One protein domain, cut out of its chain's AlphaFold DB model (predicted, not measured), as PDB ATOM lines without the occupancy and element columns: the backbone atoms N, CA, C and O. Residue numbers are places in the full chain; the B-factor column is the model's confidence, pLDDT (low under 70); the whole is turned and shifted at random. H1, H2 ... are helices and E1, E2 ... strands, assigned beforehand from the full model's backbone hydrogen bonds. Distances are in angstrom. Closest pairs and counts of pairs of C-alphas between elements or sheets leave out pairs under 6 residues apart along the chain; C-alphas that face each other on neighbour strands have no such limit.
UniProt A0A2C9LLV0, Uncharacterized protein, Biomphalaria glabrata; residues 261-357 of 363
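This is residues 261 to 357 of the 363 residues of an uncharacterized protein of Biomphalaria glabrata (UniProt A0A2C9LLV0). A small antiparallel sheet of three strands, E1, E2 and E3, has the helix H1 packed over one face, while a second helix, H2, sits well away from H1 and only grazes the sheet. Between E3 and H2 a long loop, residues 310 to 330, reaches out to the end of the longest axis away from H1 and folds back, and after H2 a long tail, residues 341 to 357, has no named element. The printed part has 97 residues with two named helices and three named strands, in the order H1, E1, E2, E3, H2; the sheet runs E1, E2, E3. The class is mixed, helices and strands, with under half of the residues, 39 of 97, in named elements. The whole is compact, with a radius of gyration of the C-alphas of 12.5 A and spans of 37 by 29 by 22 A.

Start at C-alpha 261, at (-10.007, 34.502, -53.058), and go on to C-alpha 269 at (-15.539, 18.040, -47.018), where H1 begins; it covers residues 269 to 279 and is 15.9 A long from first to last C-alpha. Next you meet E1, residues 285 to 289, 13.7 A long. E2 follows as residues 295 to 301, 18.8 A long, and is the longest strand by residues. E3 is residues 304 to 309, 16.8 A long. Then pass the 21 residues 310 to 330 to reach H2, residues 331 to 340, 14.8 A long, which ends at C-alpha 340 at (-5.561, 37.802, -33.382).

Begin at the sheet, where E1, E2 and E3 form a meander, each strand the antiparallel neighbour of the one before. E1 and E2 are a hairpin, with 154 degrees between their N-to-C directions; look for N 286 and O 298 at 2.8 A, and N 296 and O 288 at 2.8 A, both within hydrogen-bond range. E2 and E3 are a hairpin too, also at 154 degrees, with N 299 and O 306 at 3.0 A and N 306 and O 299 at 2.8 A. E1 and E3 are the edge strands, and E2 is the inner strand. Residues 264 to 265, before H1, pair with residues 287 to 288 of E1, parallel. H1 is on the sheet, at a height over the sheet of 8.1 A; H1 and the sheet E1, E2, E3 are two layers, a helix on one face of a sheet. It lies over E2, where the closest C-alphas of the two, those of Ile 276 and Tyr 300, are 5.9 A apart. On the local plane its line and that of E2 stand at 30.1 degrees, only just slantwise to the strands. H2 only grazes the sheet, with its residues 331 to 335, and H1 and H2 are apart. In H1 every O i to N i+4 pair is within hydrogen-bond range; in H2 5 of 6 are.

The two C-alphas farthest apart are those of Ser 278 and Asn 315, at 37.0 A, the first in H1 and the second in the link between E3 and H2. That link is long; the links H1 to E1, E1 to E2 and E2 to E3 are tight. Within the long link, residues 311 to 312 pair with residues 318 to 319, antiparallel. From the first to the last printed C-alpha, Pro 261 to His 357, the distance is 13.7 A, and the printed part has no cut. The mean pLDDT of the printed part is 85.4; look for low confidence, under 70, at residues 323 to 324 and at residue 340, which belongs to H2.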
ATOM      1  N   PRO A 261      -9.789  35.672 -52.204       77.50
ATOM      2  CA  PRO A 261     -10.007  34.502 -53.058       77.50
ATOM      3  C   PRO A 261      -9.229  33.240 -52.650       77.50
ATOM      4  O   PRO A 261      -9.657  32.127 -52.960       77.50
ATOM      5  N   ASN A 262      -8.100  33.389 -51.949       79.12
ATOM      6  CA  ASN A 262      -7.267  32.272 -51.507       79.12
ATOM      7  C   ASN A 262      -7.767  31.605 -50.216       79.12
ATOM      8  O   ASN A 262      -7.362  30.487 -49.904       79.12
ATOM      9  N   VAL A 263      -8.684  32.245 -49.489       86.38
ATOM     10  CA  VAL A 263      -9.333  31.659 -48.309       86.38
ATOM     11  C   VAL A 263     -10.351  30.596 -48.716       86.38
ATOM     12  O   VAL A 263     -10.492  29.566 -48.049       86.38
ATOM     13  N   TYR A 264     -11.062  30.838 -49.814       89.38
ATOM     14  CA  TYR A 264     -12.187  30.013 -50.223       89.38
ATOM     15  C   TYR A 264     -11.729  28.747 -50.968       89.38
ATOM     16  O   TYR A 264     -10.885  28.770 -51.875       89.38
ATOM     17  N   PHE A 265     -12.308  27.615 -50.577       92.69
ATOM     18  CA  PHE A 265     -12.123  26.312 -51.204       92.69
ATOM     19  C   PHE A 265     -13.432  25.834 -51.827       92.69
ATOM     20  O   PHE A 265     -14.462  25.727 -51.157       92.69
ATOM     21  N   GLN A 266     -13.364  25.515 -53.117       87.75
ATOM     22  CA  GLN A 266     -14.459  24.919 -53.868       87.75
ATOM     23  C   GLN A 266     -14.214  23.412 -53.966       87.75
ATOM     24  O   GLN A 266     -13.436  22.943 -54.793       87.75
ATOM     25  N   GLY A 267     -14.848  22.647 -53.080       85.31
ATOM     26  CA  GLY A 267     -14.734  21.196 -53.074       85.31
ATOM     27  C   GLY A 267     -15.406  20.548 -51.872       85.31
ATOM     28  O   GLY A 267     -15.970  21.212 -50.997       85.31
ATOM     29  N   ASP A 268     -15.352  19.221 -51.840       88.06
ATOM     30  CA  ASP A 268     -16.013  18.430 -50.811       88.06
ATOM     31  C   ASP A 268     -15.305  18.502 -49.442       88.06
ATOM     32  O   ASP A 268     -14.155  18.929 -49.291       88.06
ATOM     33  N   LYS A 269     -16.026  18.061 -48.405       90.19
ATOM     34  CA  LYS A 269     -15.539  18.040 -47.018       90.19
ATOM     35  C   LYS A 269     -14.293  17.171 -46.815       90.19
ATOM     36  O   LYS A 269     -13.525  17.442 -45.896       90.19
ATOM     37  N   ILE A 270     -14.106  16.135 -47.634       90.62
ATOM     38  CA  ILE A 270     -13.021  15.159 -47.492       90.62
ATOM     39  C   ILE A 270     -11.729  15.771 -48.025       90.62
ATOM     40  O   ILE A 270     -10.732  15.804 -47.308       90.62
ATOM     41  N   LYS A 271     -11.765  16.344 -49.231       92.38
ATOM     42  CA  LYS A 271     -10.641  17.057 -49.845       92.38
ATOM     43  C   LYS A 271     -10.197  18.239 -48.994       92.38
ATOM     44  O   LYS A 271      -9.004  18.397 -48.766       92.38
ATOM     45  N   ALA A 272     -11.140  19.017 -48.459       91.62
ATOM     46  CA  ALA A 272     -10.829  20.116 -47.546       91.62
ATOM     47  C   ALA A 272     -10.019  19.640 -46.325       91.62
ATOM     48  O   ALA A 272      -8.975  20.209 -46.005       91.62
ATOM     49  N   ALA A 273     -10.469  18.569 -45.666       91.94
ATOM     50  CA  ALA A 273      -9.758  17.998 -44.525       91.94
ATOM     51  C   ALA A 273      -8.393  17.419 -44.930       91.94
ATOM     52  O   ALA A 273      -7.423  17.611 -44.204       91.94
ATOM     53  N   GLN A 274      -8.295  16.761 -46.088       92.50
ATOM     54  CA  GLN A 274      -7.039  16.213 -46.609       92.50
ATOM     55  C   GLN A 274      -6.001  17.298 -46.895       92.50
ATOM     56  O   GLN A 274      -4.848  17.127 -46.517       92.50
ATOM     57  N   ILE A 275      -6.399  18.411 -47.516       93.44
ATOM     58  CA  ILE A 275      -5.519  19.553 -47.800       93.44
ATOM     59  C   ILE A 275      -4.947  20.108 -46.496       93.44
ATOM     60  O   ILE A 275      -3.729  20.180 -46.332       93.44
ATOM     61  N   ILE A 276      -5.822  20.425 -45.541       93.31
ATOM     62  CA  ILE A 276      -5.431  20.971 -44.239       93.31
ATOM     63  C   ILE A 276      -4.543  19.979 -43.476       93.31
ATOM     64  O   ILE A 276      -3.532  20.370 -42.899       93.31
ATOM     65  N   ASN A 277      -4.857  18.681 -43.538       92.56
ATOM     66  CA  ASN A 277      -4.044  17.635 -42.923       92.56
ATOM     67  C   ASN A 277      -2.677  17.450 -43.597       92.56
ATOM     68  O   ASN A 277      -1.706  17.155 -42.913       92.56
ATOM     69  N   SER A 278      -2.596  17.597 -44.923       90.75
ATOM     70  CA  SER A 278      -1.337  17.458 -45.666       90.75
ATOM     71  C   SER A 278      -0.366  18.600 -45.400       90.75
ATOM     72  O   SER A 278       0.840  18.392 -45.475       90.75
ATOM     73  N   ILE A 279      -0.891  19.787 -45.081       92.06
ATOM     74  CA  ILE A 279      -0.075  20.918 -44.648       92.06
ATOM     75  C   ILE A 279       0.378  20.686 -43.203       92.06
ATOM     76  O   ILE A 279       1.562  20.802 -42.915       92.06
ATOM     77  N   GLY A 280      -0.546  20.314 -42.310       87.88
ATOM     78  CA  GLY A 280      -0.209  19.888 -40.949       87.88
ATOM     79  C   GLY A 280       0.342  20.990 -40.036       87.88
ATOM     80  O   GLY A 280       0.866  20.688 -38.967       87.88
ATOM     81  N   GLU A 281       0.236  22.259 -40.435       85.19
ATOM     82  CA  GLU A 281       0.716  23.398 -39.651       85.19
ATOM     83  C   GLU A 281      -0.420  24.068 -38.880       85.19
ATOM     84  O   GLU A 281      -1.499  24.331 -39.411       85.19
ATOM     85  N   ASN A 282      -0.179  24.342 -37.598       86.75
ATOM     86  CA  ASN A 282      -1.201  24.850 -36.691       86.75
ATOM     87  C   ASN A 282      -1.759  26.209 -37.151       86.75
ATOM     88  O   ASN A 282      -1.009  27.126 -37.486       86.75
ATOM     89  N   GLY A 283      -3.085  26.335 -37.132       82.06
ATOM     90  CA  GLY A 283      -3.797  27.550 -37.524       82.06
ATOM     91  C   GLY A 283      -3.969  27.733 -39.035       82.06
ATOM     92  O   GLY A 283      -4.690  28.647 -39.437       82.06
ATOM     93  N   VAL A 284      -3.373  26.874 -39.878       88.19
ATOM     94  CA  VAL A 284      -3.619  26.900 -41.328       88.19
ATOM     95  C   VAL A 284      -5.071  26.552 -41.594       88.19
ATOM     96  O   VAL A 284      -5.594  25.606 -41.003       88.19
ATOM     97  N   TYR A 285      -5.726  27.303 -42.476       92.94
ATOM     98  CA  TYR A 285      -7.174  27.252 -42.613       92.94
ATOM     99  C   TYR A 285      -7.692  27.451 -44.038       92.94
ATOM    100  O   TYR A 285      -6.973  27.830 -44.960       92.94
ATOM    101  N   LEU A 286      -8.978  27.163 -44.216       93.56
ATOM    102  CA  LEU A 286      -9.761  27.448 -45.410       93.56
ATOM    103  C   LEU A 286     -11.234  27.636 -45.038       93.56
ATOM    104  O   LEU A 286     -11.689  27.152 -44.001       93.56
ATOM    105  N   VAL A 287     -11.993  28.300 -45.906       93.50
ATOM    106  CA  VAL A 287     -13.456  28.372 -45.806       93.50
ATOM    107  C   VAL A 287     -14.065  27.631 -46.986       93.50
ATOM    108  O   VAL A 287     -13.700  27.870 -48.135       93.50
ATOM    109  N   ARG A 288     -15.002  26.726 -46.714       93.44
ATOM    110  CA  ARG A 288     -15.746  25.990 -47.744       93.44
ATOM    111  C   ARG A 288     -17.249  26.169 -47.565       93.44
ATOM    112  O   ARG A 288     -17.713  26.399 -46.450       93.44
ATOM    113  N   LYS A 289     -18.004  25.947 -48.637       91.56
ATOM    114  CA  LYS A 289     -19.465  25.811 -48.592       91.56
ATOM    115  C   LYS A 289     -19.868  24.383 -48.241       91.56
ATOM    116  O   LYS A 289     -19.316  23.421 -48.774       91.56
ATOM    117  N   SER A 290     -20.775  24.236 -47.288       89.25
ATOM    118  CA  SER A 290     -21.377  22.964 -46.889       89.25
ATOM    119  C   SER A 290     -22.480  22.530 -47.865       89.25
ATOM    120  O   SER A 290     -22.804  23.250 -48.800       89.25
ATOM    121  N   GLU A 291     -23.021  21.326 -47.668       87.44
ATOM    122  CA  GLU A 291     -24.129  20.776 -48.472       87.44
ATOM    123  C   GLU A 291     -25.409  21.628 -48.324       87.44
ATOM    124  O   GLU A 291     -26.193  21.730 -49.259       87.44
ATOM    125  N   ASP A 292     -25.574  22.294 -47.175       85.88
ATOM    126  CA  ASP A 292     -26.637  23.261 -46.862       85.88
ATOM    127  C   ASP A 292     -26.279  24.711 -47.255       85.88
ATOM    128  O   ASP A 292     -26.860  25.650 -46.724       85.88
ATOM    129  N   ASP A 293     -25.268  24.905 -48.108       84.94
ATOM    130  CA  ASP A 293     -24.691  26.203 -48.505       84.94
ATOM    131  C   ASP A 293     -24.180  27.086 -47.340       84.94
ATOM    132  O   ASP A 293     -23.770  28.237 -47.521       84.94
ATOM    133  N   SER A 294     -24.102  26.536 -46.125       86.62
ATOM    134  CA  SER A 294     -23.510  27.233 -44.984       86.62
ATOM    135  C   SER A 294     -21.986  27.301 -45.104       86.62
ATOM    136  O   SER A 294     -21.331  26.375 -45.594       86.62
ATOM    137  N   ASN A 295     -21.389  28.402 -44.648       92.06
ATOM    138  CA  ASN A 295     -19.936  28.521 -44.618       92.06
ATOM    139  C   ASN A 295     -19.357  27.674 -43.474       92.06
ATOM    140  O   ASN A 295     -19.858  27.666 -42.349       92.06
ATOM    141  N   VAL A 296     -18.273  26.955 -43.751       93.56
ATOM    142  CA  VAL A 296     -17.567  26.121 -42.775       93.56
ATOM    143  C   VAL A 296     -16.091  26.481 -42.799       93.56
ATOM    144  O   VAL A 296     -15.417  26.297 -43.814       93.56
ATOM    145  N   LEU A 297     -15.596  26.959 -41.662       94.56
ATOM    146  CA  LEU A 297     -14.179  27.173 -41.410       94.56
ATOM    147  C   LEU A 297     -13.535  25.826 -41.085       94.56
ATOM    148  O   LEU A 297     -13.964  25.145 -40.155       94.56
ATOM    149  N   VAL A 298     -12.510  25.440 -41.838       94.62
ATOM    150  CA  VAL A 298     -11.702  24.240 -41.591       94.62
ATOM    151  C   VAL A 298     -10.276  24.689 -41.325       94.62
ATOM    152  O   VAL A 298      -9.751  25.498 -42.079       94.62
ATOM    153  N   PHE A 299      -9.650  24.181 -40.272       93.50
ATOM    154  CA  PHE A 299      -8.298  24.579 -39.884       93.50
ATOM    155  C   PHE A 299      -7.553  23.427 -39.217       93.50
ATOM    156  O   PHE A 299      -8.176  22.499 -38.702       93.50
ATOM    157  N   TYR A 300      -6.224  23.454 -39.231       91.50
ATOM    158  CA  TYR A 300      -5.420  22.451 -38.541       91.50
ATOM    159  C   TYR A 300      -5.196  22.873 -37.086       91.50
ATOM    160  O   TYR A 300      -4.720  23.977 -36.825       91.50
ATOM    161  N   SER A 301      -5.534  22.000 -36.136       90.00
ATOM    162  CA  SER A 301      -5.314  22.210 -34.699       90.00
ATOM    163  C   SER A 301      -4.438  21.093 -34.175       90.00
ATOM    164  O   SER A 301      -4.916  19.962 -34.113       90.00
ATOM    165  N   LYS A 302      -3.200  21.432 -33.785       84.06
ATOM    166  CA  LYS A 302      -2.161  20.614 -33.114       84.06
ATOM    167  C   LYS A 302      -1.916  19.205 -33.672       84.06
ATOM    168  O   LYS A 302      -0.798  18.883 -34.042       84.06
ATOM    169  N   THR A 303      -2.936  18.362 -33.672       85.44
ATOM    170  CA  THR A 303      -2.918  16.952 -34.047       85.44
ATOM    171  C   THR A 303      -3.803  16.620 -35.249       85.44
ATOM    172  O   THR A 303      -3.582  15.589 -35.876       85.44
ATOM    173  N   ALA A 304      -4.842  17.410 -35.550       89.94
ATOM    174  CA  ALA A 304      -5.817  17.062 -36.587       89.94
ATOM    175  C   ALA A 304      -6.583  18.276 -37.152       89.94
ATOM    176  O   ALA A 304      -6.740  19.293 -36.470       89.94
ATOM    177  N   PRO A 305      -7.148  18.159 -38.371       90.81
ATOM    178  CA  PRO A 305      -8.096  19.134 -38.893       90.81
ATOM    179  C   PRO A 305      -9.350  19.227 -38.017       90.81
ATOM    180  O   PRO A 305      -9.998  18.225 -37.708       90.81
ATOM    181  N   ARG A 306      -9.730  20.452 -37.666       92.50
ATOM    182  CA  ARG A 306     -10.971  20.806 -36.977       92.50
ATOM    183  C   ARG A 306     -11.832  21.689 -37.870       92.50
ATOM    184  O   ARG A 306     -11.374  22.233 -38.874       92.50
ATOM    185  N   LYS A 307     -13.109  21.808 -37.508       93.06
ATOM    186  CA  LYS A 307     -14.080  22.611 -38.249       93.06
ATOM    187  C   LYS A 307     -14.994  23.393 -37.318       93.06
ATOM    188  O   LYS A 307     -15.441  22.850 -36.311       93.06
ATOM    189  N   PHE A 308     -15.327  24.612 -37.720       93.00
ATOM    190  CA  PHE A 308     -16.428  25.387 -37.163       93.00
ATOM    191  C   PHE A 308     -17.455  25.667 -38.255       93.00
ATOM    192  O   PHE A 308     -17.103  26.077 -39.363       93.00
ATOM    193  N   LYS A 309     -18.735  25.461 -37.939       91.69
ATOM    194  CA  LYS A 309     -19.816  26.009 -38.759       91.69
ATOM    195  C   LYS A 309     -19.843  27.517 -38.517       91.69
ATOM    196  O   LYS A 309     -19.875  27.937 -37.365       91.69
ATOM    197  N   ILE A 310     -19.803  28.304 -39.586       92.19
ATOM    198  CA  ILE A 310     -20.065  29.738 -39.512       92.19
ATOM    199  C   ILE A 310     -21.585  29.872 -39.499       92.19
ATOM    200  O   ILE A 310     -22.254  29.593 -40.493       92.19
ATOM    201  N   ILE A 311     -22.117  30.189 -38.325       90.31
ATOM    202  CA  ILE A 311     -23.549  30.289 -38.072       90.31
ATOM    203  C   ILE A 311     -23.981  31.702 -38.430       90.31
ATOM    204  O   ILE A 311     -23.442  32.661 -37.881       90.31
ATOM    205  N   GLU A 312     -24.953  31.816 -39.321       89.38
ATOM    206  CA  GLU A 312     -25.668  33.062 -39.574       89.38
ATOM    207  C   GLU A 312     -26.827  33.166 -38.578       89.38
ATOM    208  O   GLU A 312     -27.656  32.260 -38.479       89.38
ATOM    209  N   LYS A 313     -26.820  34.224 -37.765       85.56
ATOM    210  CA  LYS A 313     -27.885  34.551 -36.811       85.56
ATOM    211  C   LYS A 313     -29.046  35.233 -37.542       85.56
ATOM    212  O   LYS A 313     -28.858  35.792 -38.617       85.56
ATOM    213  N   ASP A 314     -30.212  35.301 -36.901       84.19
ATOM    214  CA  ASP A 314     -31.424  35.925 -37.467       84.19
ATOM    215  C   ASP A 314     -31.238  37.401 -37.873       84.19
ATOM    216  O   ASP A 314     -31.951  37.918 -38.727       84.19
ATOM    217  N   ASN A 315     -30.261  38.091 -37.275       80.81
ATOM    218  CA  ASN A 315     -29.900  39.471 -37.603       80.81
ATOM    219  C   ASN A 315     -28.879  39.594 -38.758       80.81
ATOM    220  O   ASN A 315     -28.321  40.674 -38.952       80.81
ATOM    221  N   GLY A 316     -28.590  38.504 -39.477       81.69
ATOM    222  CA  GLY A 316     -27.620  38.438 -40.576       81.69
ATOM    223  C   GLY A 316     -26.152  38.416 -40.137       81.69
ATOM    224  O   GLY A 316     -25.257  38.416 -40.978       81.69
ATOM    225  N   GLN A 317     -25.865  38.413 -38.831       83.19
ATOM    226  CA  GLN A 317     -24.488  38.378 -38.341       83.19
ATOM    227  C   GLN A 317     -23.949  36.948 -38.259       83.19
ATOM    228  O   GLN A 317     -24.646  36.012 -37.874       83.19
ATOM    229  N   LEU A 318     -22.660  36.797 -38.534       85.69
ATOM    230  CA  LEU A 318     -21.946  35.529 -38.519       85.69
ATOM    231  C   LEU A 318     -21.273  35.286 -37.167       85.69
ATOM    232  O   LEU A 318     -20.720  36.205 -36.571       85.69
ATOM    233  N   THR A 319     -21.248  34.045 -36.687       89.31
ATOM    234  CA  THR A 319     -20.500  33.656 -35.482       89.31
ATOM    235  C   THR A 319     -19.966  32.227 -35.578       89.31
ATOM    236  O   THR A 319     -20.440  31.425 -36.381       89.31
ATOM    237  N   LEU A 320     -18.976  31.899 -34.743       87.56
ATOM    238  CA  LEU A 320     -18.476  30.529 -34.564       87.56
ATOM    239  C   LEU A 320     -19.031  29.842 -33.303       87.56
ATOM    240  O   LEU A 320     -18.783  28.654 -33.110       87.56
ATOM    241  N   SER A 321     -19.746  30.570 -32.436       82.25
ATOM    242  CA  SER A 321     -20.239  30.061 -31.150       82.25
ATOM    243  C   SER A 321     -21.764  30.003 -31.122       82.25
ATOM    244  O   SER A 321     -22.430  30.999 -31.399       82.25
ATOM    245  N   SER A 322     -22.317  28.847 -30.753       71.44
ATOM    246  CA  SER A 322     -23.769  28.647 -30.652       71.44
ATOM    247  C   SER A 322     -24.387  29.209 -29.368       71.44
ATOM    248  O   SER A 322     -25.598  29.381 -29.318       71.44
ATOM    249  N   SER A 323     -23.595  29.445 -28.316       67.50
ATOM    250  CA  SER A 323     -24.101  29.784 -26.975       67.50
ATOM    251  C   SER A 323     -23.830  31.232 -26.571       67.50
ATOM    252  O   SER A 323     -24.714  31.905 -26.052       67.50
ATOM    253  N   SER A 324     -22.610  31.715 -26.792       66.62
ATOM    254  CA  SER A 324     -22.175  33.083 -26.494       66.62
ATOM    255  C   SER A 324     -20.833  33.325 -27.180       66.62
ATOM    256  O   SER A 324     -19.915  32.508 -27.064       66.62
ATOM    257  N   GLY A 325     -20.723  34.399 -27.956       71.00
ATOM    258  CA  GLY A 325     -19.500  34.734 -28.675       71.00
ATOM    259  C   GLY A 325     -19.671  35.942 -29.592       71.00
ATOM    260  O   GLY A 325     -20.808  36.335 -29.883       71.00
ATOM    261  N   PRO A 326     -18.550  36.523 -30.055       78.38
ATOM    262  CA  PRO A 326     -18.577  37.682 -30.930       78.38
ATOM    263  C   PRO A 326     -19.282  37.340 -32.244       78.38
ATOM    264  O   PRO A 326     -19.247  36.196 -32.725       78.38
ATOM    265  N   SER A 327     -19.952  38.338 -32.807       82.19
ATOM    266  CA  SER A 327     -20.637  38.239 -34.088       82.19
ATOM    267  C   SER A 327     -20.161  39.314 -35.060       82.19
ATOM    268  O   SER A 327     -19.732  40.400 -34.670       82.19
ATOM    269  N   PHE A 328     -20.182  38.970 -36.343       79.81
ATOM    270  CA  PHE A 328     -19.455  39.675 -37.396       79.81
ATOM    271  C   PHE A 328     -20.359  39.923 -38.600       79.81
ATOM    272  O   PHE A 328     -21.302  39.177 -38.833       79.81
ATOM    273  N   GLN A 329     -20.080  40.967 -39.378       72.19
ATOM    274  CA  GLN A 329     -20.910  41.329 -40.536       72.19
ATOM    275  C   GLN A 329     -20.654  40.432 -41.749       72.19
ATOM    276  O   GLN A 329     -21.528  40.242 -42.585       72.19
ATOM    277  N   ASN A 330     -19.439  39.907 -41.869       77.94
ATOM    278  CA  ASN A 330     -19.022  39.066 -42.978       77.94
ATOM    279  C   ASN A 330     -17.931  38.085 -42.521       77.94
ATOM    280  O   ASN A 330     -17.495  38.090 -41.363       77.94
ATOM    281  N   VAL A 331     -17.543  37.185 -43.423       80.31
ATOM    282  CA  VAL A 331     -16.561  36.132 -43.132       80.31
ATOM    283  C   VAL A 331     -15.183  36.751 -42.894       80.31
ATOM    284  O   VAL A 331     -14.435  36.277 -42.049       80.31
ATOM    285  N   GLU A 332     -14.861  37.837 -43.586       79.75
ATOM    286  CA  GLU A 332     -13.589  38.544 -43.505       79.75
ATOM    287  C   GLU A 332     -13.339  39.119 -42.100       79.75
ATOM    288  O   GLU A 332     -12.291  38.859 -41.505       79.75
ATOM    289  N   ASP A 333     -14.326  39.823 -41.536       70.19
ATOM    290  CA  ASP A 333     -14.290  40.392 -40.184       70.19
ATOM    291  C   ASP A 333     -14.153  39.280 -39.123       70.19
ATOM    292  O   ASP A 333     -13.392  39.412 -38.160       70.19
ATOM    293  N   LEU A 334     -14.846  38.152 -39.332       84.38
ATOM    294  CA  LEU A 334     -14.767  36.967 -38.474       84.38
ATOM    295  C   LEU A 334     -13.359  36.365 -38.486       84.38
ATOM    296  O   LEU A 334     -12.779  36.111 -37.429       84.38
ATOM    297  N   LEU A 335     -12.797  36.128 -39.672       82.12
ATOM    298  CA  LEU A 335     -11.466  35.538 -39.816       82.12
ATOM    299  C   LEU A 335     -10.385  36.466 -39.264       82.12
ATOM    300  O   LEU A 335      -9.460  35.991 -38.611       82.12
ATOM    301  N   TYR A 336     -10.528  37.777 -39.470       73.38
ATOM    302  CA  TYR A 336      -9.632  38.770 -38.890       73.38
ATOM    303  C   TYR A 336      -9.626  38.727 -37.366       73.38
ATOM    304  O   TYR A 336      -8.560  38.711 -36.747       73.38
ATOM    305  N   HIS A 337     -10.804  38.652 -36.749       75.44
ATOM    306  CA  HIS A 337     -10.889  38.528 -35.302       75.44
ATOM    307  C   HIS A 337     -10.144  37.283 -34.807       75.44
ATOM    308  O   HIS A 337      -9.305  37.402 -33.917       75.44
ATOM    309  N   TYR A 338     -10.379  36.112 -35.408       79.88
ATOM    310  CA  TYR A 338      -9.743  34.859 -34.977       79.88
ATOM    311  C   TYR A 338      -8.294  34.676 -35.446       79.88
ATOM    312  O   TYR A 338      -7.638  33.713 -35.056       79.88
ATOM    313  N   TYR A 339      -7.764  35.596 -36.248       76.38
ATOM    314  CA  TYR A 339      -6.329  35.687 -36.513       76.38
ATOM    315  C   TYR A 339      -5.567  36.233 -35.294       76.38
ATOM    316  O   TYR A 339      -4.493  35.742 -34.954       76.38
ATOM    317  N   TYR A 340      -6.149  37.211 -34.592       69.69
ATOM    318  CA  TYR A 340      -5.561  37.802 -33.382       69.69
ATOM    319  C   TYR A 340      -6.074  37.188 -32.078       69.69
ATOM    320  O   TYR A 340      -5.399  37.278 -31.054       69.69
ATOM    321  N   ASN A 341      -7.256  36.577 -32.105       74.38
ATOM    322  CA  ASN A 341      -7.923  36.027 -30.933       74.38
ATOM    323  C   ASN A 341      -8.077  34.515 -31.054       74.38
ATOM    324  O   ASN A 341      -8.187  33.960 -32.147       74.38
ATOM    325  N   LYS A 342      -8.104  33.845 -29.904       85.19
ATOM    326  CA  LYS A 342      -8.260  32.393 -29.827       85.19
ATOM    327  C   LYS A 342      -9.605  31.950 -30.396       85.19
ATOM    328  O   LYS A 342     -10.631  32.596 -30.173       85.19
ATOM    329  N   LEU A 343      -9.601  30.824 -31.101       86.75
ATOM    330  CA  LEU A 343     -10.824  30.175 -31.563       86.75
ATOM    331  C   LEU A 343     -11.672  29.691 -30.370       86.75
ATOM    332  O   LEU A 343     -11.119  29.348 -29.322       86.75
ATOM    333  N   PRO A 344     -13.009  29.618 -30.500       86.69
ATOM    334  CA  PRO A 344     -13.873  29.251 -29.382       86.69
ATOM    335  C   PRO A 344     -13.523  27.875 -28.802       86.69
ATOM    336  O   PRO A 344     -13.511  26.872 -29.516       86.69
ATOM    337  N   GLY A 345     -13.254  27.823 -27.496       84.06
ATOM    338  CA  GLY A 345     -12.900  26.584 -26.793       84.06
ATOM    339  C   GLY A 345     -11.520  26.018 -27.147       84.06
ATOM    340  O   GLY A 345     -11.259  24.850 -26.861       84.06
ATOM    341  N   LEU A 346     -10.657  26.813 -27.784       86.69
ATOM    342  CA  LEU A 346      -9.328  26.423 -28.244       86.69
ATOM    343  C   LEU A 346      -8.281  27.468 -27.844       86.69
ATOM    344  O   LEU A 346      -8.604  28.603 -27.513       86.69
ATOM    345  N   GLU A 347      -7.011  27.071 -27.868       84.06
ATOM    346  CA  GLU A 347      -5.872  27.951 -27.560       84.06
ATOM    347  C   GLU A 347      -5.210  28.499 -28.834       84.06
ATOM    348  O   GLU A 347      -4.309  29.332 -28.781       84.06
ATOM    349  N   GLU A 348      -5.647  28.004 -29.987       83.88
ATOM    350  CA  GLU A 348      -5.134  28.313 -31.307       83.88
ATOM    351  C   GLU A 348      -5.807  29.543 -31.922       83.88
ATOM    352  O   GLU A 348      -7.008  29.765 -31.761       83.88
ATOM    353  N   THR A 349      -5.032  30.300 -32.694       84.12
ATOM    354  CA  THR A 349      -5.520  31.348 -33.593       84.12
ATOM    355  C   THR A 349      -5.369  30.891 -35.041       84.12
ATOM    356  O   THR A 349      -4.656  29.927 -35.343       84.12
ATOM    357  N   LEU A 350      -6.051  31.571 -35.955       83.62
ATOM    358  CA  LEU A 350      -5.835  31.393 -37.384       83.62
ATOM    359  C   LEU A 350      -4.476  31.966 -37.776       83.62
ATOM    360  O   LEU A 350      -4.046  32.987 -37.242       83.62
ATOM    361  N   THR A 351      -3.808  31.302 -38.715       81.44
ATOM    362  CA  THR A 351      -2.489  31.717 -39.196       81.44
ATOM    363  C   THR A 351      -2.497  31.954 -40.687       81.44
ATOM    364  O   THR A 351      -2.241  33.080 -41.077       81.44
ATOM    365  N   THR A 352      -2.766  30.951 -41.534       80.06
ATOM    366  CA  THR A 352      -2.597  31.094 -42.995       80.06
ATOM    367  C   THR A 352      -3.613  30.352 -43.852       80.06
ATOM    368  O   THR A 352      -3.884  29.188 -43.573       80.06
ATOM    369  N   PRO A 353      -4.164  30.958 -44.928       84.25
ATOM    370  CA  PRO A 353      -4.951  30.222 -45.901       84.25
ATOM    371  C   PRO A 353      -4.134  29.139 -46.570       84.25
ATOM    372  O   PRO A 353      -3.010  29.376 -47.006       84.25
ATOM    373  N   TYR A 354      -4.757  27.987 -46.764       86.69
ATOM    374  CA  TYR A 354      -4.146  26.852 -47.442       86.69
ATOM    375  C   TYR A 354      -3.485  27.227 -48.782       86.69
ATOM    376  O   TYR A 354      -2.343  26.846 -49.001       86.69
ATOM    377  N   LYS A 355      -4.135  28.029 -49.642       84.75
ATOM    378  CA  LYS A 355      -3.606  28.420 -50.965       84.75
ATOM    379  C   LYS A 355      -2.343  29.273 -50.915       84.75
ATOM    380  O   LYS A 355      -1.569  29.256 -51.864       84.75
ATOM    381  N   LEU A 356      -2.148  30.021 -49.831       76.88
ATOM    382  CA  LEU A 356      -0.977  30.881 -49.645       76.88
ATOM    383  C   LEU A 356       0.154  30.167 -48.900       76.88
ATOM    384  O   LEU A 356       1.232  30.737 -48.725       76.88
ATOM    385  N   HIS A 357      -0.086  28.934 -48.455       80.69
ATOM    386  CA  HIS A 357       0.873  28.165 -47.692       80.69
ATOM    387  C   HIS A 357       1.931  27.522 -48.613       80.69
ATOM    388  O   HIS A 357       1.554  26.839 -49.564       80.69
TER     389      HIS A 357